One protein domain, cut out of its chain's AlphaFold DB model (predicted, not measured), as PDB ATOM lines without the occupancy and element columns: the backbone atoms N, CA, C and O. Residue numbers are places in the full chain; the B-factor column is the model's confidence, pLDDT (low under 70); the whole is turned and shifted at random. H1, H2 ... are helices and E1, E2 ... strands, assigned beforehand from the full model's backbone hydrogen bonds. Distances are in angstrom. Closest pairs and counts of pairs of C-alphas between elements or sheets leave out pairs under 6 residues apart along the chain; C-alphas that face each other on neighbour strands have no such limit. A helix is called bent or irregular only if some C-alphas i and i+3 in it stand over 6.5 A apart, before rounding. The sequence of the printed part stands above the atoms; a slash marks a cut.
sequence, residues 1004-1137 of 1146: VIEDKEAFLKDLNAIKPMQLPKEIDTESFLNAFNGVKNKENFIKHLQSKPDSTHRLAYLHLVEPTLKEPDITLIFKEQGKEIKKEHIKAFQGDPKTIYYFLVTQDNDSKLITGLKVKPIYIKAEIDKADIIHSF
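This is residues 1004 to 1137 of the 1146 residues of an uncharacterized protein of Helicobacter pylori (UniProt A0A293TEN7). A twisted sheet of five strands makes the core, with H5 packed over one face and H6 over the other; beyond its E4 edge sits a cap of three short helices, H2, H3 and H4, while H1 lies at the opposite end, next to H6. The long link from H1 to H2 runs from one end to the other, and its residues 1021 to 1022 pair in parallel with residues 1093 to 1094 of E2. The printed part has 134 residues, with six named helices and five named strands in the order H1 H2 H3 H4 H5 E1 E2 E3 E4 H6 E5. The sheet, in the order E4, E3, E2, E1, E5, is antiparallel throughout, and the class is mixed, helices and strands. The whole is compact, with a radius of gyration of the C-alphas of 14.7 A and spans of 43 by 42 by 26 A.

The longest strand is E2, residues 1083 to 1094, 34.7 A from C-alpha 1083 at (-17.340, 3.937, -52.339) to C-alpha 1094 at (-27.958, 8.327, -19.580). E3, residues 1100 to 1108, measures 26.6 A, E1, residues 1074 to 1080, 20.3 A, and E4, residues 1112 to 1119, 20.2 A. E5 is residues 1133 to 1136, ending with C-alpha 1136 at (-31.328, 2.930, -37.584). H6 is residues 1121 to 1130, 14.7 A, and H5 residues 1062 to 1070, 13.8 A. H1, residues 1008 to 1017, measures 15.0 A and begins with C-alpha 1008 at (-34.930, 11.694, -43.097). H2 is residues 1029 to 1035, H3 residues 1042 to 1050 and H4 residues 1055 to 1060. H1 and H5 are only just irregular: C-alphas 1013 and 1016 are 7.0 A apart, and C-alphas 1063 and 1066 are 6.7 A apart.

E1 to E4 form a meander, each strand the antiparallel neighbour of the one before. E2 and E3, a hairpin, have N 1089 and O 1105 at 2.9 A. E1 and E2, also a hairpin, have N 1076 and O 1088 at 2.8 A. In the hairpin of E3 and E4, N 1114 and O 1106 are 2.8 A apart, and between E1 and the edge strand E5, N 1077 and O 1133 are 2.8 A apart. With H5 and H6 on opposite faces, there are three layers, helices on both sides of a sheet. H5 has a height over the sheet of 8.0 A and only just runs across the strands, at 62 degrees to E2 on the local plane; its closest C-alphas to E2 are those of Thr 1068 and Lys 1091, 5.2 A. H6, at a height of 9.0 A, only just runs slantwise to the strands, at 32 degrees to E1 on the local plane. H1 only just touches H6, with 3 pairs of C-alphas within 8 A, the closest Leu 1012 and Lys 1125 at 6.6 A; they run opposite ways at a shallow tilt of 31 degrees. H3 is on the sheet, its closest C-alphas to E4 being Phe 1045 and Leu 1113, 6.2 A. H4 touches H3, with Leu 1049 and Ser 1055 closest at 5.5 A, at a steep tilt of 53 degrees. H2 is not on the sheet; it only just touches H5, with 3 pairs of C-alphas within 8 A, the closest Phe 1032 and Leu 1062 at 6.6 A. In H2, H3 and H4 every O i to N i+4 pair is within hydrogen-bond range; in H1 3 of 6 are, in H5 3 of 5 and in H6 5 of 6.

The two C-alphas farthest apart are those of Gln 1081 and Pro 1097, 44.4 A. The printed part has no cut. The link from H1 to H2, 11 residues, is long. The mean pLDDT of the printed part is 81.2; residues 1014, 1016, 1035 to 1039, 1097 to 1098 and 1109 to 1111 are under 70.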
ATOM      1  N   VAL A1004     -32.982   0.738 -42.904       82.25
ATOM      2  CA  VAL A1004     -32.453   1.811 -43.759       82.25
ATOM      3  C   VAL A1004     -33.478   2.944 -43.769       82.25
ATOM      4  O   VAL A1004     -34.661   2.707 -44.006       82.25
ATOM      5  N   ILE A1005     -33.050   4.163 -43.445       82.75
ATOM      6  CA  ILE A1005     -33.937   5.329 -43.409       82.75
ATOM      7  C   ILE A1005     -33.929   6.028 -44.769       82.75
ATOM      8  O   ILE A1005     -32.911   6.587 -45.173       82.75
ATOM      9  N   GLU A1006     -35.084   6.014 -45.431       76.94
ATOM     10  CA  GLU A1006     -35.335   6.713 -46.697       76.94
ATOM     11  C   GLU A1006     -35.882   8.131 -46.441       76.94
ATOM     12  O   GLU A1006     -35.327   9.110 -46.934       76.94
ATOM     13  N   ASP A1007     -36.906   8.269 -45.586       80.31
ATOM     14  CA  ASP A1007     -37.409   9.569 -45.119       80.31
ATOM     15  C   ASP A1007     -36.614  10.067 -43.897       80.31
ATOM     16  O   ASP A1007     -36.825   9.638 -42.753       80.31
ATOM     17  N   LYS A1008     -35.703  11.016 -44.144       82.44
ATOM     18  CA  LYS A1008     -34.930  11.694 -43.097       82.44
ATOM     19  C   LYS A1008     -35.803  12.588 -42.209       82.44
ATOM     20  O   LYS A1008     -35.589  12.621 -41.000       82.44
ATOM     21  N   GLU A1009     -36.796  13.290 -42.753       76.69
ATOM     22  CA  GLU A1009     -37.625  14.226 -41.983       76.69
ATOM     23  C   GLU A1009     -38.541  13.528 -40.973       76.69
ATOM     24  O   GLU A1009     -38.786  14.070 -39.890       76.69
ATOM     25  N   ALA A1010     -39.065  12.346 -41.303       75.38
ATOM     26  CA  ALA A1010     -39.759  11.493 -40.341       75.38
ATOM     27  C   ALA A1010     -38.792  11.016 -39.247       75.38
ATOM     28  O   ALA A1010     -39.050  11.198 -38.056       75.38
ATOM     29  N   PHE A1011     -37.628  10.491 -39.634       80.62
ATOM     30  CA  PHE A1011     -36.647   9.960 -38.687       80.62
ATOM     31  C   PHE A1011     -36.099  11.013 -37.705       80.62
ATOM     32  O   PHE A1011     -35.917  10.733 -36.520       80.62
ATOM     33  N   LEU A1012     -35.926  12.261 -38.149       76.25
ATOM     34  CA  LEU A1012     -35.513  13.390 -37.305       76.25
ATOM     35  C   LEU A1012     -36.545  13.787 -36.227       76.25
ATOM     36  O   LEU A1012     -36.200  14.560 -35.320       76.25
ATOM     37  N   LYS A1013     -37.786  13.289 -36.315       70.31
ATOM     38  CA  LYS A1013     -38.838  13.418 -35.287       70.31
ATOM     39  C   LYS A1013     -38.782  12.237 -34.301       70.31
ATOM     40  O   LYS A1013     -38.917  12.451 -33.096       70.31
ATOM     41  N   ASP A1014     -38.456  11.039 -34.790       68.38
ATOM     42  CA  ASP A1014     -38.325   9.795 -34.010       68.38
ATOM     43  C   ASP A1014     -37.083   9.715 -33.104       68.38
ATOM     44  O   ASP A1014     -37.040   8.870 -32.211       68.38
ATOM     45  N   LEU A1015     -36.080  10.592 -33.259       70.44
ATOM     46  CA  LEU A1015     -34.860  10.592 -32.423       70.44
ATOM     47  C   LEU A1015     -35.130  10.655 -30.903       70.44
ATOM     48  O   LEU A1015     -34.287  10.241 -30.111       70.44
ATOM     49  N   ASN A1016     -36.303  11.130 -30.478       66.38
ATOM     50  CA  ASN A1016     -36.713  11.139 -29.070       66.38
ATOM     51  C   ASN A1016     -37.080   9.740 -28.519       66.38
ATOM     52  O   ASN A1016     -37.244   9.596 -27.310       66.38
ATOM     53  N   ALA A1017     -37.219   8.718 -29.371       70.81
ATOM     54  CA  ALA A1017     -37.537   7.340 -28.983       70.81
ATOM     55  C   ALA A1017     -36.303   6.498 -28.592       70.81
ATOM     56  O   ALA A1017     -36.444   5.335 -28.202       70.81
ATOM     57  N   ILE A1018     -35.092   7.059 -28.696       80.81
ATOM     58  CA  ILE A1018     -33.852   6.371 -28.318       80.81
ATOM     59  C   ILE A1018     -33.848   6.128 -26.804       80.81
ATOM     60  O   ILE A1018     -33.931   7.065 -26.012       80.81
ATOM     61  N   LYS A1019     -33.713   4.862 -26.396       82.44
ATOM     62  CA  LYS A1019     -33.542   4.481 -24.989       82.44
ATOM     63  C   LYS A1019     -32.053   4.564 -24.629       82.44
ATOM     64  O   LYS A1019     -31.295   3.737 -25.131       82.44
ATOM     65  N   PRO A1020     -31.617   5.526 -23.797       84.19
ATOM     66  CA  PRO A1020     -30.203   5.694 -23.489       84.19
ATOM     67  C   PRO A1020     -29.660   4.523 -22.658       84.19
ATOM     68  O   PRO A1020     -30.313   4.039 -21.733       84.19
ATOM     69  N   MET A1021     -28.436   4.094 -22.964       86.31
ATOM     70  CA  MET A1021     -27.694   3.123 -22.160       86.31
ATOM     71  C   MET A1021     -27.227   3.773 -20.849       86.31
ATOM     72  O   MET A1021     -26.843   4.939 -20.844       86.31
ATOM     73  N   GLN A1022     -27.207   3.042 -19.733       84.12
ATOM     74  CA  GLN A1022     -26.544   3.542 -18.519       84.12
ATOM     75  C   GLN A1022     -25.053   3.783 -18.790       84.12
ATOM     76  O   GLN A1022     -24.440   3.023 -19.542       84.12
ATOM     77  N   LEU A1023     -24.473   4.837 -18.205       84.19
ATOM     78  CA  LEU A1023     -23.048   5.132 -18.380       84.19
ATOM     79  C   LEU A1023     -22.192   3.937 -17.909       84.19
ATOM     80  O   LEU A1023     -22.314   3.526 -16.751       84.19
ATOM     81  N   PRO A1024     -21.332   3.367 -18.777       81.94
ATOM     82  CA  PRO A1024     -20.321   2.406 -18.357       81.94
ATOM     83  C   PRO A1024     -19.383   3.026 -17.316       81.94
ATOM     84  O   PRO A1024     -19.197   4.242 -17.286       81.94
ATOM     85  N   LYS A1025     -18.739   2.189 -16.497       80.25
ATOM     86  CA  LYS A1025     -17.681   2.657 -15.593       80.25
ATOM     87  C   LYS A1025     -16.563   3.315 -16.412       80.25
ATOM     88  O   LYS A1025     -16.142   2.756 -17.423       80.25
ATOM     89  N   GLU A1026     -16.075   4.469 -15.959       81.75
ATOM     90  CA  GLU A1026     -14.935   5.135 -16.589       81.75
ATOM     91  C   GLU A1026     -13.693   4.229 -16.602       81.75
ATOM     92  O   GLU A1026     -13.454   3.453 -15.669       81.75
ATOM     93  N   ILE A1027     -12.913   4.340 -17.678       82.00
ATOM     94  CA  ILE A1027     -11.659   3.616 -17.894       82.00
ATOM     95  C   ILE A1027     -10.581   4.616 -18.302       82.00
ATOM     96  O   ILE A1027     -10.850   5.556 -19.053       82.00
ATOM     97  N   ASP A1028      -9.363   4.402 -17.824       82.81
ATOM     98  CA  ASP A1028      -8.191   5.164 -18.243       82.81
ATOM     99  C   ASP A1028      -7.692   4.745 -19.647       82.81
ATOM    100  O   ASP A1028      -8.211   3.829 -20.299       82.81
ATOM    101  N   THR A1029      -6.659   5.437 -20.132       81.44
ATOM    102  CA  THR A1029      -6.048   5.178 -21.442       81.44
ATOM    103  C   THR A1029      -5.406   3.798 -21.563       81.44
ATOM    104  O   THR A1029      -5.413   3.237 -22.655       81.44
ATOM    105  N   GLU A1030      -4.852   3.241 -20.487       77.94
ATOM    106  CA  GLU A1030      -4.178   1.940 -20.504       77.94
ATOM    107  C   GLU A1030      -5.209   0.802 -20.523       77.94
ATOM    108  O   GLU A1030      -5.140  -0.101 -21.359       77.94
ATOM    109  N   SER A1031      -6.245   0.919 -19.695       78.44
ATOM    110  CA  SER A1031      -7.435   0.071 -19.687       78.44
ATOM    111  C   SER A1031      -8.110   0.014 -21.066       78.44
ATOM    112  O   SER A1031      -8.401  -1.077 -21.563       78.44
ATOM    113  N   PHE A1032      -8.296   1.161 -21.736       80.56
ATOM    114  CA  PHE A1032      -8.824   1.211 -23.108       80.56
ATOM    115  C   PHE A1032      -7.910   0.497 -24.118       80.56
ATOM    116  O   PHE A1032      -8.386  -0.294 -24.938       80.56
ATOM    117  N   LEU A1033      -6.595   0.742 -24.054       78.44
ATOM    118  CA  LEU A1033      -5.621   0.109 -24.948       78.44
ATOM    119  C   LEU A1033      -5.546  -1.412 -24.752       78.44
ATOM    120  O   LEU A1033      -5.358  -2.131 -25.735       78.44
ATOM    121  N   ASN A1034      -5.723  -1.910 -23.529       72.38
ATOM    122  CA  ASN A1034      -5.680  -3.339 -23.218       72.38
ATOM    123  C   ASN A1034      -6.984  -4.072 -23.580       72.38
ATOM    124  O   ASN A1034      -6.928  -5.179 -24.123       72.38
ATOM    125  N   ALA A1035      -8.149  -3.459 -23.342       58.94
ATOM    126  CA  ALA A1035      -9.444  -4.067 -23.644       58.94
ATOM    127  C   ALA A1035      -9.737  -4.135 -25.157       58.94
ATOM    128  O   ALA A1035     -10.199  -5.162 -25.664       58.94
ATOM    129  N   PHE A1036      -9.470  -3.058 -25.904       65.19
ATOM    130  CA  PHE A1036     -10.111  -2.849 -27.207       65.19
ATOM    131  C   PHE A1036      -9.275  -3.297 -28.421       65.19
ATOM    132  O   PHE A1036      -8.946  -2.529 -29.327       65.19
ATOM    133  N   ASN A1037      -8.952  -4.593 -28.466       56.88
ATOM    134  CA  ASN A1037      -8.073  -5.194 -29.485       56.88
ATOM    135  C   ASN A1037      -8.658  -5.303 -30.911       56.88
ATOM    136  O   ASN A1037      -7.953  -5.731 -31.821       56.88
ATOM    137  N   GLY A1038      -9.910  -4.890 -31.140       56.22
ATOM    138  CA  GLY A1038     -10.518  -4.846 -32.479       56.22
ATOM    139  C   GLY A1038     -10.076  -3.658 -33.351       56.22
ATOM    140  O   GLY A1038     -10.280  -3.680 -34.564       56.22
ATOM    141  N   VAL A1039      -9.470  -2.618 -32.764       67.31
ATOM    142  CA  VAL A1039      -9.109  -1.374 -33.470       67.31
ATOM    143  C   VAL A1039      -7.619  -1.334 -33.805       67.31
ATOM    144  O   VAL A1039      -6.764  -1.268 -32.923       67.31
ATOM    145  N   LYS A1040      -7.301  -1.287 -35.105       73.38
ATOM    146  CA  LYS A1040      -5.921  -1.362 -35.626       73.38
ATOM    147  C   LYS A1040      -5.066  -0.126 -35.337       73.38
ATOM    148  O   LYS A1040      -3.855  -0.184 -35.501       73.38
ATOM    149  N   ASN A1041      -5.675   1.003 -34.969       81.88
ATOM    150  CA  ASN A1041      -4.979   2.273 -34.746       81.88
ATOM    151  C   ASN A1041      -5.155   2.829 -33.321       81.88
ATOM    152  O   ASN A1041      -5.026   4.038 -33.138       81.88
ATOM    153  N   LYS A1042      -5.448   1.980 -32.325       79.88
ATOM    154  CA  LYS A1042      -5.824   2.389 -30.958       79.88
ATOM    155  C   LYS A1042      -4.855   3.397 -30.309       79.88
ATOM    156  O   LYS A1042      -5.313   4.433 -29.834       79.88
ATOM    157  N   GLU A1043      -3.533   3.207 -30.394       80.88
ATOM    158  CA  GLU A1043      -2.563   4.203 -29.887       80.88
ATOM    159  C   GLU A1043      -2.601   5.533 -30.660       80.88
ATOM    160  O   GLU A1043      -2.511   6.611 -30.072       80.88
ATOM    161  N   ASN A1044      -2.743   5.477 -31.986       81.44
ATOM    162  CA  ASN A1044      -2.816   6.671 -32.833       81.44
ATOM    163  C   ASN A1044      -4.139   7.426 -32.642       81.44
ATOM    164  O   ASN A1044      -4.166   8.645 -32.783       81.44
ATOM    165  N   PHE A1045      -5.212   6.726 -32.266       84.19
ATOM    166  CA  PHE A1045      -6.477   7.324 -31.851       84.19
ATOM    167  C   PHE A1045      -6.330   8.071 -30.517       84.19
ATOM    168  O   PHE A1045      -6.715   9.235 -30.447       84.19
ATOM    169  N   ILE A1046      -5.676   7.483 -29.502       85.44
ATOM    170  CA  ILE A1046      -5.353   8.198 -28.250       85.44
ATOM    171  C   ILE A1046      -4.528   9.461 -28.530       85.44
ATOM    172  O   ILE A1046      -4.909  10.545 -28.088       85.44
ATOM    173  N   LYS A1047      -3.469   9.361 -29.348       84.12
ATOM    174  CA  LYS A1047      -2.660  10.519 -29.778       84.12
ATOM    175  C   LYS A1047      -3.500  11.566 -30.528       84.12
ATOM    176  O   LYS A1047      -3.344  12.765 -30.301       84.12
ATOM    177  N   HIS A1048      -4.440  11.136 -31.376       82.69
ATOM    178  CA  HIS A1048      -5.371  12.034 -32.064       82.69
ATOM    179  C   HIS A1048      -6.280  12.792 -31.086       82.69
ATOM    180  O   HIS A1048      -6.437  14.002 -31.249       82.69
ATOM    181  N   LEU A1049      -6.844  12.130 -30.068       84.25
ATOM    182  CA  LEU A1049      -7.658  12.788 -29.036       84.25
ATOM    183  C   LEU A1049      -6.815  13.726 -28.155       84.25
ATOM    184  O   LEU A1049      -7.251  14.840 -27.875       84.25
ATOM    185  N   GLN A1050      -5.592  13.322 -27.789       84.56
ATOM    186  CA  GLN A1050      -4.630  14.142 -27.038       84.56
ATOM    187  C   GLN A1050      -4.261  15.442 -27.770       84.56
ATOM    188  O   GLN A1050      -4.136  16.485 -27.135       84.56
ATOM    189  N   SER A1051      -4.156  15.413 -29.104       84.00
ATOM    190  CA  SER A1051      -3.853  16.596 -29.928       84.00
ATOM    191  C   SER A1051      -4.995  17.619 -30.087       84.00
ATOM    192  O   SER A1051      -4.850  18.572 -30.854       84.00
ATOM    193  N   LYS A1052      -6.149  17.443 -29.425       83.06
ATOM    194  CA  LYS A1052      -7.288  18.375 -29.530       83.06
ATOM    195  C   LYS A1052      -7.291  19.418 -28.405       83.06
ATOM    196  O   LYS A1052      -6.890  19.088 -27.292       83.06
ATOM    197  N   PRO A1053      -7.818  20.638 -28.639       78.12
ATOM    198  CA  PRO A1053      -7.975  21.646 -27.582       78.12
ATOM    199  C   PRO A1053      -8.835  21.175 -26.398       78.12
ATOM    200  O   PRO A1053      -8.670  21.648 -25.282       78.12
ATOM    201  N   ASP A1054      -9.748  20.232 -26.642       79.50
ATOM    202  CA  ASP A1054     -10.644  19.612 -25.664       79.50
ATOM    203  C   ASP A1054     -10.196  18.194 -25.238       79.50
ATOM    204  O   ASP A1054     -11.013  17.386 -24.794       79.50
ATOM    205  N   SER A1055      -8.903  17.875 -25.366       80.94
ATOM    206  CA  SER A1055      -8.326  16.539 -25.137       80.94
ATOM    207  C   SER A1055      -8.720  15.885 -23.810       80.94
ATOM    208  O   SER A1055      -9.161  14.735 -23.822       80.94
ATOM    209  N   THR A1056      -8.659  16.608 -22.686       81.62
ATOM    210  CA  THR A1056      -9.074  16.108 -21.360       81.62
ATOM    211  C   THR A1056     -10.513  15.586 -21.369       81.62
ATOM    212  O   THR A1056     -10.794  14.517 -20.835       81.62
ATOM    213  N   HIS A1057     -11.425  16.295 -22.044       79.25
ATOM    214  CA  HIS A1057     -12.820  15.878 -22.168       79.25
ATOM    215  C   HIS A1057     -12.984  14.689 -23.120       79.25
ATOM    216  O   HIS A1057     -13.813  13.824 -22.861       79.25
ATOM    217  N   ARG A1058     -12.206  14.604 -24.209       82.62
ATOM    218  CA  ARG A1058     -12.287  13.461 -25.140       82.62
ATOM    219  C   ARG A1058     -11.771  12.162 -24.530       82.62
ATOM    220  O   ARG A1058     -12.353  11.114 -24.789       82.62
ATOM    221  N   LEU A1059     -10.712  12.232 -23.723       83.81
ATOM    222  CA  LEU A1059     -10.130  11.064 -23.055       83.81
ATOM    223  C   LEU A1059     -11.032  10.515 -21.941       83.81
ATOM    224  O   LEU A1059     -11.112   9.301 -21.787       83.81
ATOM    225  N   ALA A1060     -11.777  11.370 -21.231       82.75
ATOM    226  CA  ALA A1060     -12.758  10.913 -20.241       82.75
ATOM    227  C   ALA A1060     -13.796   9.942 -20.847       82.75
ATOM    228  O   ALA A1060     -14.167   8.949 -20.225       82.75
ATOM    229  N   TYR A1061     -14.213  10.161 -22.100       85.50
ATOM    230  CA  TYR A1061     -15.230   9.347 -22.778       85.50
ATOM    231  C   TYR A1061     -14.706   8.068 -23.464       85.50
ATOM    232  O   TYR A1061     -15.442   7.459 -24.241       85.50
ATOM    233  N   LEU A1062     -13.476   7.605 -23.196       86.50
ATOM    234  CA  LEU A1062     -12.956   6.358 -23.795       86.50
ATOM    235  C   LEU A1062     -13.825   5.129 -23.480       86.50
ATOM    236  O   LEU A1062     -14.016   4.273 -24.345       86.50
ATOM    237  N   HIS A1063     -14.444   5.097 -22.298       85.19
ATOM    238  CA  HIS A1063     -15.408   4.070 -21.886       85.19
ATOM    239  C   HIS A1063     -16.681   4.012 -22.762       85.19
ATOM    240  O   HIS A1063     -17.383   3.002 -22.758       85.19
ATOM    241  N   LEU A1064     -16.978   5.058 -23.546       88.56
ATOM    242  CA  LEU A1064     -18.131   5.114 -24.457       88.56
ATOM    243  C   LEU A1064     -17.820   4.603 -25.870       88.56
ATOM    244  O   LEU A1064     -18.746   4.305 -26.627       88.56
ATOM    245  N   VAL A1065     -16.541   4.481 -26.239       86.94
ATOM    246  CA  VAL A1065     -16.116   4.082 -27.592       86.94
ATOM    247  C   VAL A1065     -16.560   2.653 -27.913       86.94
ATOM    248  O   VAL A1065     -17.186   2.422 -28.946       86.94
ATOM    249  N   GLU A1066     -16.292   1.701 -27.016       84.06
ATOM    250  CA  GLU A1066     -16.620   0.287 -27.229       84.06
ATOM    251  C   GLU A1066     -18.136   0.025 -27.355       84.06
ATOM    252  O   GLU A1066     -18.536  -0.571 -28.362       84.06
ATOM    253  N   PRO A1067     -19.009   0.487 -26.434       84.56
ATOM    254  CA  PRO A1067     -20.451   0.284 -26.576       84.56
ATOM    255  C   PRO A1067     -21.032   0.964 -27.818       84.56
ATOM    256  O   PRO A1067     -21.951   0.422 -28.426       84.56
ATOM    257  N   THR A1068     -20.487   2.117 -28.230       88.31
ATOM    258  CA  THR A1068     -20.941   2.836 -29.436       88.31
ATOM    259  C   THR A1068     -20.642   2.061 -30.721       88.31
ATOM    260  O   THR A1068     -21.431   2.121 -31.659       88.31
ATOM    261  N   LEU A1069     -19.546   1.298 -30.754       84.50
ATOM    262  CA  LEU A1069     -19.158   0.466 -31.900       84.50
ATOM    263  C   LEU A1069     -19.833  -0.915 -31.894       84.50
ATOM    264  O   LEU A1069     -20.210  -1.413 -32.950       84.50
ATOM    265  N   LYS A1070     -20.008  -1.535 -30.718       83.69
ATOM    266  CA  LYS A1070     -20.681  -2.841 -30.580       83.69
ATOM    267  C   LYS A1070     -22.199  -2.753 -30.737       83.69
ATOM    268  O   LYS A1070     -22.813  -3.664 -31.284       83.69
ATOM    269  N   GLU A1071     -22.808  -1.675 -30.250       84.44
ATOM    270  CA  GLU A1071     -24.261  -1.497 -30.226       84.44
ATOM    271  C   GLU A1071     -24.686  -0.057 -30.582       84.44
ATOM    272  O   GLU A1071     -25.344   0.598 -29.764       84.44
ATOM    273  N   PRO A1072     -24.356   0.467 -31.774       90.31
ATOM    274  CA  PRO A1072     -24.870   1.763 -32.206       90.31
ATOM    275  C   PRO A1072     -26.405   1.793 -32.164       90.31
ATOM    276  O   PRO A1072     -27.074   0.791 -32.428       90.31
ATOM    277  N   ASP A1073     -26.965   2.962 -31.860       89.12
ATOM    278  CA  ASP A1073     -28.387   3.245 -32.063       89.12
ATOM    279  C   ASP A1073     -28.624   3.748 -33.495       89.12
ATOM    280  O   ASP A1073     -29.653   3.449 -34.104       89.12
ATOM    281  N   ILE A1074     -27.638   4.449 -34.065       90.31
ATOM    282  CA  ILE A1074     -27.606   4.894 -35.462       90.31
ATOM    283  C   ILE A1074     -26.195   4.664 -36.017       90.31
ATOM    284  O   ILE A1074     -25.212   4.996 -35.357       90.31
ATOM    285  N   THR A1075     -26.089   4.144 -37.239       92.06
ATOM    286  CA  THR A1075     -24.853   4.192 -38.037       92.06
ATOM    287  C   THR A1075     -25.112   5.008 -39.298       92.06
ATOM    288  O   THR A1075     -25.994   4.671 -40.085       92.06
ATOM    289  N   LEU A1076     -24.338   6.071 -39.494       90.81
ATOM    290  CA  LEU A1076     -24.316   6.874 -40.716       90.81
ATOM    291  C   LEU A1076     -23.187   6.376 -41.622       90.81
ATOM    292  O   LEU A1076     -22.091   6.098 -41.138       90.81
ATOM    293  N   ILE A1077     -23.431   6.283 -42.925       87.75
ATOM    294  CA  ILE A1077     -22.440   5.888 -43.931       87.75
ATOM    295  C   ILE A1077     -22.357   6.997 -44.974       87.75
ATOM    296  O   ILE A1077     -23.383   7.447 -45.482       87.75
ATOM    297  N   PHE A1078     -21.134   7.409 -45.299       86.94
ATOM    298  CA  PHE A1078     -20.862   8.455 -46.280       86.94
ATOM    299  C   PHE A1078     -20.045   7.893 -47.444       86.94
ATOM    300  O   PHE A1078     -19.126   7.087 -47.234       86.94
ATOM    301  N   LYS A1079     -20.376   8.315 -48.664       84.88
ATOM    302  CA  LYS A1079     -19.829   7.771 -49.906       84.88
ATOM    303  C   LYS A1079     -19.219   8.854 -50.788       84.88
ATOM    304  O   LYS A1079     -19.774   9.927 -50.969       84.88
ATOM    305  N   GLU A1080     -18.093   8.526 -51.407       80.25
ATOM    306  CA  GLU A1080     -17.456   9.351 -52.432       80.25
ATOM    307  C   GLU A1080     -17.201   8.480 -53.664       80.25
ATOM    308  O   GLU A1080     -16.699   7.359 -53.557       80.25
ATOM    309  N   GLN A1081     -17.636   8.948 -54.840       75.44
ATOM    310  CA  GLN A1081     -17.609   8.176 -56.096       75.44
ATOM    311  C   GLN A1081     -18.217   6.756 -55.955       75.44
ATOM    312  O   GLN A1081     -17.750   5.790 -56.556       75.44
ATOM    313  N   GLY A1082     -19.255   6.619 -55.118       71.94
ATOM    314  CA  GLY A1082     -19.956   5.359 -54.836       71.94
ATOM    315  C   GLY A1082     -19.287   4.428 -53.814       71.94
ATOM    316  O   GLY A1082     -19.909   3.443 -53.411       71.94
ATOM    317  N   LYS A1083     -18.065   4.726 -53.352       72.06
ATOM    318  CA  LYS A1083     -17.340   3.937 -52.339       72.06
ATOM    319  C   LYS A1083     -17.548   4.512 -50.941       72.06
ATOM    320  O   LYS A1083     -17.579   5.724 -50.775       72.06
ATOM    321  N   GLU A1084     -17.655   3.647 -49.936       79.25
ATOM    322  CA  GLU A1084     -17.747   4.056 -48.528       79.25
ATOM    323  C   GLU A1084     -16.408   4.634 -48.052       79.25
ATOM    324  O   GLU A1084     -15.385   3.955 -48.129       79.25
ATOM    325  N   ILE A1085     -16.420   5.884 -47.574       78.50
ATOM    326  CA  ILE A1085     -15.208   6.607 -47.138       78.50
ATOM    327  C   ILE A1085     -15.138   6.844 -45.625       78.50
ATOM    328  O   ILE A1085     -14.047   6.890 -45.062       78.50
ATOM    329  N   LYS A1086     -16.284   6.977 -44.949       85.31
ATOM    330  CA  LYS A1086     -16.373   7.025 -43.484       85.31
ATOM    331  C   LYS A1086     -17.709   6.464 -43.002       85.31
ATOM    332  O   LYS A1086     -18.729   6.586 -43.685       85.31
ATOM    333  N   LYS A1087     -17.697   5.898 -41.797       90.38
ATOM    334  CA  LYS A1087     -18.886   5.514 -41.028       90.38
ATOM    335  C   LYS A1087     -18.899   6.291 -39.718       90.38
ATOM    336  O   LYS A1087     -17.839   6.572 -39.161       90.38
ATOM    337  N   GLU A1088     -20.072   6.670 -39.232       91.44
ATOM    338  CA  GLU A1088     -20.232   7.352 -37.945       91.44
ATOM    339  C   GLU A1088     -21.268   6.623 -37.102       91.44
ATOM    340  O   GLU A1088     -22.453   6.585 -37.427       91.44
ATOM    341  N   HIS A1089     -20.788   6.020 -36.020       91.88
ATOM    342  CA  HIS A1089     -21.583   5.254 -35.077       91.88
ATOM    343  C   HIS A1089     -22.009   6.169 -33.934       91.88
ATOM    344  O   HIS A1089     -21.175   6.860 -33.347       91.88
ATOM    345  N   ILE A1090     -23.305   6.194 -33.634       91.44
ATOM    346  CA  ILE A1090     -23.912   7.088 -32.648       91.44
ATOM    347  C   ILE A1090     -24.697   6.250 -31.641       91.44
ATOM    348  O   ILE A1090     -25.516   5.414 -32.031       91.44
ATOM    349  N   LYS A1091     -24.467   6.492 -30.348       92.06
ATOM    350  CA  LYS A1091     -25.184   5.840 -29.242       92.06
ATOM    351  C   LYS A1091     -25.564   6.855 -28.166       92.06
ATOM    352  O   LYS A1091     -24.817   7.805 -27.909       92.06
ATOM    353  N   ALA A1092     -26.732   6.669 -27.560       90.00
ATOM    354  CA  ALA A1092     -27.204   7.493 -26.452       90.00
ATOM    355  C   ALA A1092     -26.844   6.878 -25.094       90.00
ATOM    356  O   ALA A1092     -26.978   5.674 -24.877       90.00
ATOM    357  N   PHE A1093     -26.460   7.737 -24.155       89.00
ATOM    358  CA  PHE A1093     -26.096   7.395 -22.787       89.00
ATOM    359  C   PHE A1093     -26.849   8.274 -21.783       89.00
ATOM    360  O   PHE A1093     -27.097   9.459 -22.022       89.00
ATOM    361  N   GLN A1094     -27.215   7.684 -20.652       86.19
ATOM    362  CA  GLN A1094     -27.958   8.327 -19.580       86.19
ATOM    363  C   GLN A1094     -26.976   9.064 -18.670       86.19
ATOM    364  O   GLN A1094     -26.198   8.435 -17.958       86.19
ATOM    365  N   GLY A1095     -26.998  10.395 -18.718       76.50
ATOM    366  CA  GLY A1095     -26.283  11.242 -17.770       76.50
ATOM    367  C   GLY A1095     -27.084  11.421 -16.484       76.50
ATOM    368  O   GLY A1095     -27.792  10.515 -16.039       76.50
ATOM    369  N   ASP A1096     -27.037  12.634 -15.935       72.62
ATOM    370  CA  ASP A1096     -27.875  13.068 -14.811       72.62
ATOM    371  C   ASP A1096     -29.361  12.712 -15.041       72.62
ATOM    372  O   ASP A1096     -29.776  12.615 -16.199       72.62
ATOM    373  N   PRO A1097     -30.212  12.586 -14.000       64.38
ATOM    374  CA  PRO A1097     -31.564  12.002 -14.105       64.38
ATOM    375  C   PRO A1097     -32.574  12.658 -15.072       64.38
ATOM    376  O   PRO A1097     -33.727  12.233 -15.127       64.38
ATOM    377  N   LYS A1098     -32.188  13.709 -15.806       63.28
ATOM    378  CA  LYS A1098     -32.976  14.379 -16.857       63.28
ATOM    379  C   LYS A1098     -32.180  14.664 -18.147       63.28
ATOM    380  O   LYS A1098     -32.685  15.364 -19.019       63.28
ATOM    381  N   THR A1099     -30.957  14.142 -18.283       75.88
ATOM    382  CA  THR A1099     -30.007  14.534 -19.338       75.88
ATOM    383  C   THR A1099     -29.541  13.330 -20.156       75.88
ATOM    384  O   THR A1099     -28.922  12.412 -19.625       75.88
ATOM    385  N   ILE A1100     -29.783  13.354 -21.470       79.88
ATOM    386  CA  ILE A1100     -29.251  12.359 -22.415       79.88
ATOM    387  C   ILE A1100     -27.982  12.913 -23.068       79.88
ATOM    388  O   ILE A1100     -27.968  14.033 -23.586       79.88
ATOM    389  N   TYR A1101     -26.920  12.112 -23.069       82.94
ATOM    390  CA  TYR A1101     -25.670  12.385 -23.764       82.94
ATOM    391  C   TYR A1101     -25.565  11.498 -25.000       82.94
ATOM    392  O   TYR A1101     -25.772  10.295 -24.917       82.94
ATOM    393  N   TYR A1102     -25.195  12.071 -26.139       85.69
ATOM    394  CA  TYR A1102     -24.927  11.304 -27.350       85.69
ATOM    395  C   TYR A1102     -23.426  11.257 -27.594       85.69
ATOM    396  O   TYR A1102     -22.760  12.293 -27.529       85.69
ATOM    397  N   PHE A1103     -22.900  10.071 -27.880       90.62
ATOM    398  CA  PHE A1103     -21.508   9.886 -28.270       90.62
ATOM    399  C   PHE A1103     -21.444   9.447 -29.731       90.62
ATOM    400  O   PHE A1103     -22.230   8.603 -30.158       90.62
ATOM    401  N   LEU A1104     -20.530  10.054 -30.489       88.44
ATOM    402  CA  LEU A1104     -20.303   9.787 -31.905       88.44
ATOM    403  C   LEU A1104     -18.865   9.311 -32.099       88.44
ATOM    404  O   LEU A1104     -17.924   9.978 -31.661       88.44
ATOM    405  N   VAL A1105     -18.710   8.173 -32.775       89.75
ATOM    406  CA  VAL A1105     -17.424   7.571 -33.140       89.75
ATOM    407  C   VAL A1105     -17.333   7.448 -34.659       89.75
ATOM    408  O   VAL A1105     -18.079   6.688 -35.274       89.75
ATOM    409  N   THR A1106     -16.399   8.178 -35.268       87.81
ATOM    410  CA  THR A1106     -16.113   8.100 -36.709       87.81
ATOM    411  C   THR A1106     -15.084   7.004 -36.984       87.81
ATOM    412  O   THR A1106     -14.013   6.993 -36.369       87.81
ATOM    413  N   GLN A1107     -15.375   6.122 -37.940       83.12
ATOM    414  CA  GLN A1107     -14.555   4.981 -38.337       83.12
ATOM    415  C   GLN A1107     -14.242   5.004 -39.844       83.12
ATOM    416  O   GLN A1107     -15.076   5.362 -40.674       83.12
ATOM    417  N   ASP A1108     -13.020   4.598 -40.179       79.81
ATOM    418  CA  ASP A1108     -12.475   4.430 -41.525       79.81
ATOM    419  C   ASP A1108     -12.085   2.957 -41.759       79.81
ATOM    420  O   ASP A1108     -11.563   2.288 -40.855       79.81
ATOM    421  N   ASN A1109     -12.324   2.464 -42.982       68.75
ATOM    422  CA  ASN A1109     -11.967   1.113 -43.445       68.75
ATOM    423  C   ASN A1109     -12.311   0.005 -42.417       68.75
ATOM    424  O   ASN A1109     -11.485  -0.869 -42.125       68.75
ATOM    425  N   ASP A1110     -13.491   0.114 -41.791       64.12
ATOM    426  CA  ASP A1110     -14.073  -0.794 -40.785       64.12
ATOM    427  C   ASP A1110     -13.131  -1.219 -39.636       64.12
ATOM    428  O   ASP A1110     -13.371  -2.198 -38.937       64.12
ATOM    429  N   SER A1111     -12.036  -0.482 -39.397       64.19
ATOM    430  CA  SER A1111     -10.995  -0.902 -38.442       64.19
ATOM    431  C   SER A1111     -10.057   0.199 -37.924       64.19
ATOM    432  O   SER A1111      -9.211  -0.088 -37.072       64.19
ATOM    433  N   LYS A1112     -10.203   1.452 -38.383       76.25
ATOM    434  CA  LYS A1112      -9.473   2.624 -37.865       76.25
ATOM    435  C   LYS A1112     -10.450   3.645 -37.283       76.25
ATOM    436  O   LYS A1112     -11.381   4.041 -37.970       76.25
ATOM    437  N   LEU A1113     -10.228   4.124 -36.063       83.50
ATOM    438  CA  LEU A1113     -11.020   5.217 -35.487       83.50
ATOM    439  C   LEU A1113     -10.404   6.579 -35.828       83.50
ATOM    440  O   LEU A1113      -9.189   6.753 -35.720       83.50
ATOM    441  N   ILE A1114     -11.239   7.543 -36.223       78.38
ATOM    442  CA  ILE A1114     -10.833   8.915 -36.569       78.38
ATOM    443  C   ILE A1114     -11.066   9.858 -35.384       78.38
ATOM    444  O   ILE A1114     -10.144  10.541 -34.949       78.38
ATOM    445  N   THR A1115     -12.283   9.895 -34.838       79.06
ATOM    446  CA  THR A1115     -12.632  10.741 -33.685       79.06
ATOM    447  C   THR A1115     -13.713  10.081 -32.834       79.06
ATOM    448  O   THR A1115     -14.565   9.373 -33.357       79.06
ATOM    449  N   GLY A1116     -13.670  10.328 -31.524       81.56
ATOM    450  CA  GLY A1116     -14.752  10.057 -30.579       81.56
ATOM    451  C   GLY A1116     -15.102  11.361 -29.867       81.56
ATOM    452  O   GLY A1116     -14.197  12.042 -29.376       81.56
ATOM    453  N   LEU A1117     -16.375  11.760 -29.866       82.19
ATOM    454  CA  LEU A1117     -16.816  12.989 -29.203       82.19
ATOM    455  C   LEU A1117     -18.267  12.931 -28.709       82.19
ATOM    456  O   LEU A1117     -19.138  12.305 -29.309       82.19
ATOM    457  N   LYS A1118     -18.526  13.661 -27.622       83.56
ATOM    458  CA  LYS A1118     -19.867  13.927 -27.097       83.56
ATOM    459  C   LYS A1118     -20.527  15.031 -27.925       83.56
ATOM    460  O   LYS A1118     -19.999  16.140 -28.006       83.56
ATOM    461  N   VAL A1119     -21.674  14.739 -28.530       84.50
ATOM    462  CA  VAL A1119     -22.380  15.628 -29.467       84.50
ATOM    463  C   VAL A1119     -23.719  16.108 -28.902       84.50
ATOM    464  O   VAL A1119     -24.371  15.429 -28.110       84.50
ATOM    465  N   LYS A1120     -24.144  17.311 -29.311       82.31
ATOM    466  CA  LYS A1120     -25.495  17.830 -29.031       82.31
ATOM    467  C   LYS A1120     -26.483  17.287 -30.077       82.31
ATOM    468  O   LYS A1120     -26.074  17.125 -31.225       82.31
ATOM    469  N   PRO A1121     -27.783  17.112 -29.761       79.56
ATOM    470  CA  PRO A1121     -28.772  16.588 -30.713       79.56
ATOM    471  C   PRO A1121     -28.814  17.320 -32.064       79.56
ATOM    472  O   PRO A1121     -28.954  16.685 -33.101       79.56
ATOM    473  N   ILE A1122     -28.614  18.644 -32.069       80.94
ATOM    474  CA  ILE A1122     -28.566  19.476 -33.287       80.94
ATOM    475  C   ILE A1122     -27.450  19.025 -34.252       80.94
ATOM    476  O   ILE A1122     -27.652  19.030 -35.460       80.94
ATOM    477  N   TYR A1123     -26.298  18.589 -33.730       83.19
ATOM    478  CA  TYR A1123     -25.189  18.082 -34.545       83.19
ATOM    479  C   TYR A1123     -25.551  16.747 -35.212       83.19
ATOM    480  O   TYR A1123     -25.268  16.545 -36.385       83.19
ATOM    481  N   ILE A1124     -26.246  15.863 -34.487       84.69
ATOM    482  CA  ILE A1124     -26.713  14.569 -35.012       84.69
ATOM    483  C   ILE A1124     -27.680  14.781 -36.178       84.69
ATOM    484  O   ILE A1124     -27.567  14.090 -37.184       84.69
ATOM    485  N   LYS A1125     -28.587  15.766 -36.073       84.31
ATOM    486  CA  LYS A1125     -29.473  16.143 -37.186       84.31
ATOM    487  C   LYS A1125     -28.661  16.548 -38.421       84.31
ATOM    488  O   LYS A1125     -28.822  15.948 -39.475       84.31
ATOM    489  N   ALA A1126     -27.700  17.454 -38.240       85.25
ATOM    490  CA  ALA A1126     -26.851  17.944 -39.323       85.25
ATOM    491  C   ALA A1126     -25.959  16.868 -39.983       85.25
ATOM    492  O   ALA A1126     -25.621  17.025 -41.152       85.25
ATOM    493  N   GLU A1127     -25.566  15.794 -39.287       86.38
ATOM    494  CA  GLU A1127     -24.862  14.662 -39.920       86.38
ATOM    495  C   GLU A1127     -25.821  13.636 -40.550       86.38
ATOM    496  O   GLU A1127     -25.504  13.092 -41.606       86.38
ATOM    497  N   ILE A1128     -27.021  13.422 -39.986       87.12
ATOM    498  CA  ILE A1128     -28.096  12.635 -40.626       87.12
ATOM    499  C   ILE A1128     -28.448  13.230 -41.995       87.12
ATOM    500  O   ILE A1128     -28.526  12.495 -42.981       87.12
ATOM    501  N   ASP A1129     -28.595  14.554 -42.084       84.62
ATOM    502  CA  ASP A1129     -28.912  15.255 -43.333       84.62
ATOM    503  C   ASP A1129     -27.847  15.010 -44.419       84.62
ATOM    504  O   ASP A1129     -28.191  14.784 -45.581       84.62
ATOM    505  N   LYS A1130     -26.566  14.945 -44.030       86.94
ATOM    506  CA  LYS A1130     -25.412  14.730 -44.923       86.94
ATOM    507  C   LYS A1130     -25.128  13.268 -45.284       86.94
ATOM    508  O   LYS A1130     -24.412  13.032 -46.248       86.94
ATOM    509  N   ALA A1131     -25.605  12.299 -44.502       88.31
ATOM    510  CA  ALA A1131     -25.272  10.887 -44.699       88.31
ATOM    511  C   ALA A1131     -25.936  10.296 -45.956       88.31
ATOM    512  O   ALA A1131     -27.139  10.474 -46.158       88.31
ATOM    513  N   ASP A1132     -25.185   9.547 -46.764       85.94
ATOM    514  CA  ASP A1132     -25.702   8.865 -47.960       85.94
ATOM    515  C   ASP A1132     -26.598   7.672 -47.604       85.94
ATOM    516  O   ASP A1132     -27.582   7.404 -48.289       85.94
ATOM    517  N   ILE A1133     -26.263   6.948 -46.529       86.00
ATOM    518  CA  ILE A1133     -27.081   5.857 -45.985       86.00
ATOM    519  C   ILE A1133     -27.140   5.979 -44.461       86.00
ATOM    520  O   ILE A1133     -26.133   6.221 -43.796       86.00
ATOM    521  N   ILE A1134     -28.334   5.783 -43.901       88.75
ATOM    522  CA  ILE A1134     -28.608   5.830 -42.463       88.75
ATOM    523  C   ILE A1134     -29.165   4.468 -42.042       88.75
ATOM    524  O   ILE A1134     -30.247   4.075 -42.478       88.75
ATOM    525  N   HIS A1135     -28.450   3.756 -41.174       89.75
ATOM    526  CA  HIS A1135     -28.915   2.523 -40.539       89.75
ATOM    527  C   HIS A1135     -29.400   2.836 -39.120       89.75
ATOM    528  O   HIS A1135     -28.598   3.127 -38.232       89.75
ATOM    529  N   SER A1136     -30.713   2.771 -38.903       84.81
ATOM    530  CA  SER A1136     -31.328   2.930 -37.584       84.81
ATOM    531  C   SER A1136     -31.498   1.580 -36.897       84.81
ATOM    532  O   SER A1136     -32.149   0.682 -37.429       84.81
ATOM    533  N   PHE A1137     -30.976   1.466 -35.678       84.75
ATOM    534  CA  PHE A1137     -31.179   0.330 -34.776       84.75
ATOM    535  C   PHE A1137     -32.214   0.656 -33.678       84.75
ATOM    536  O   PHE A1137     -32.368  -0.099 -32.710       84.75
TER     537      PHE A1137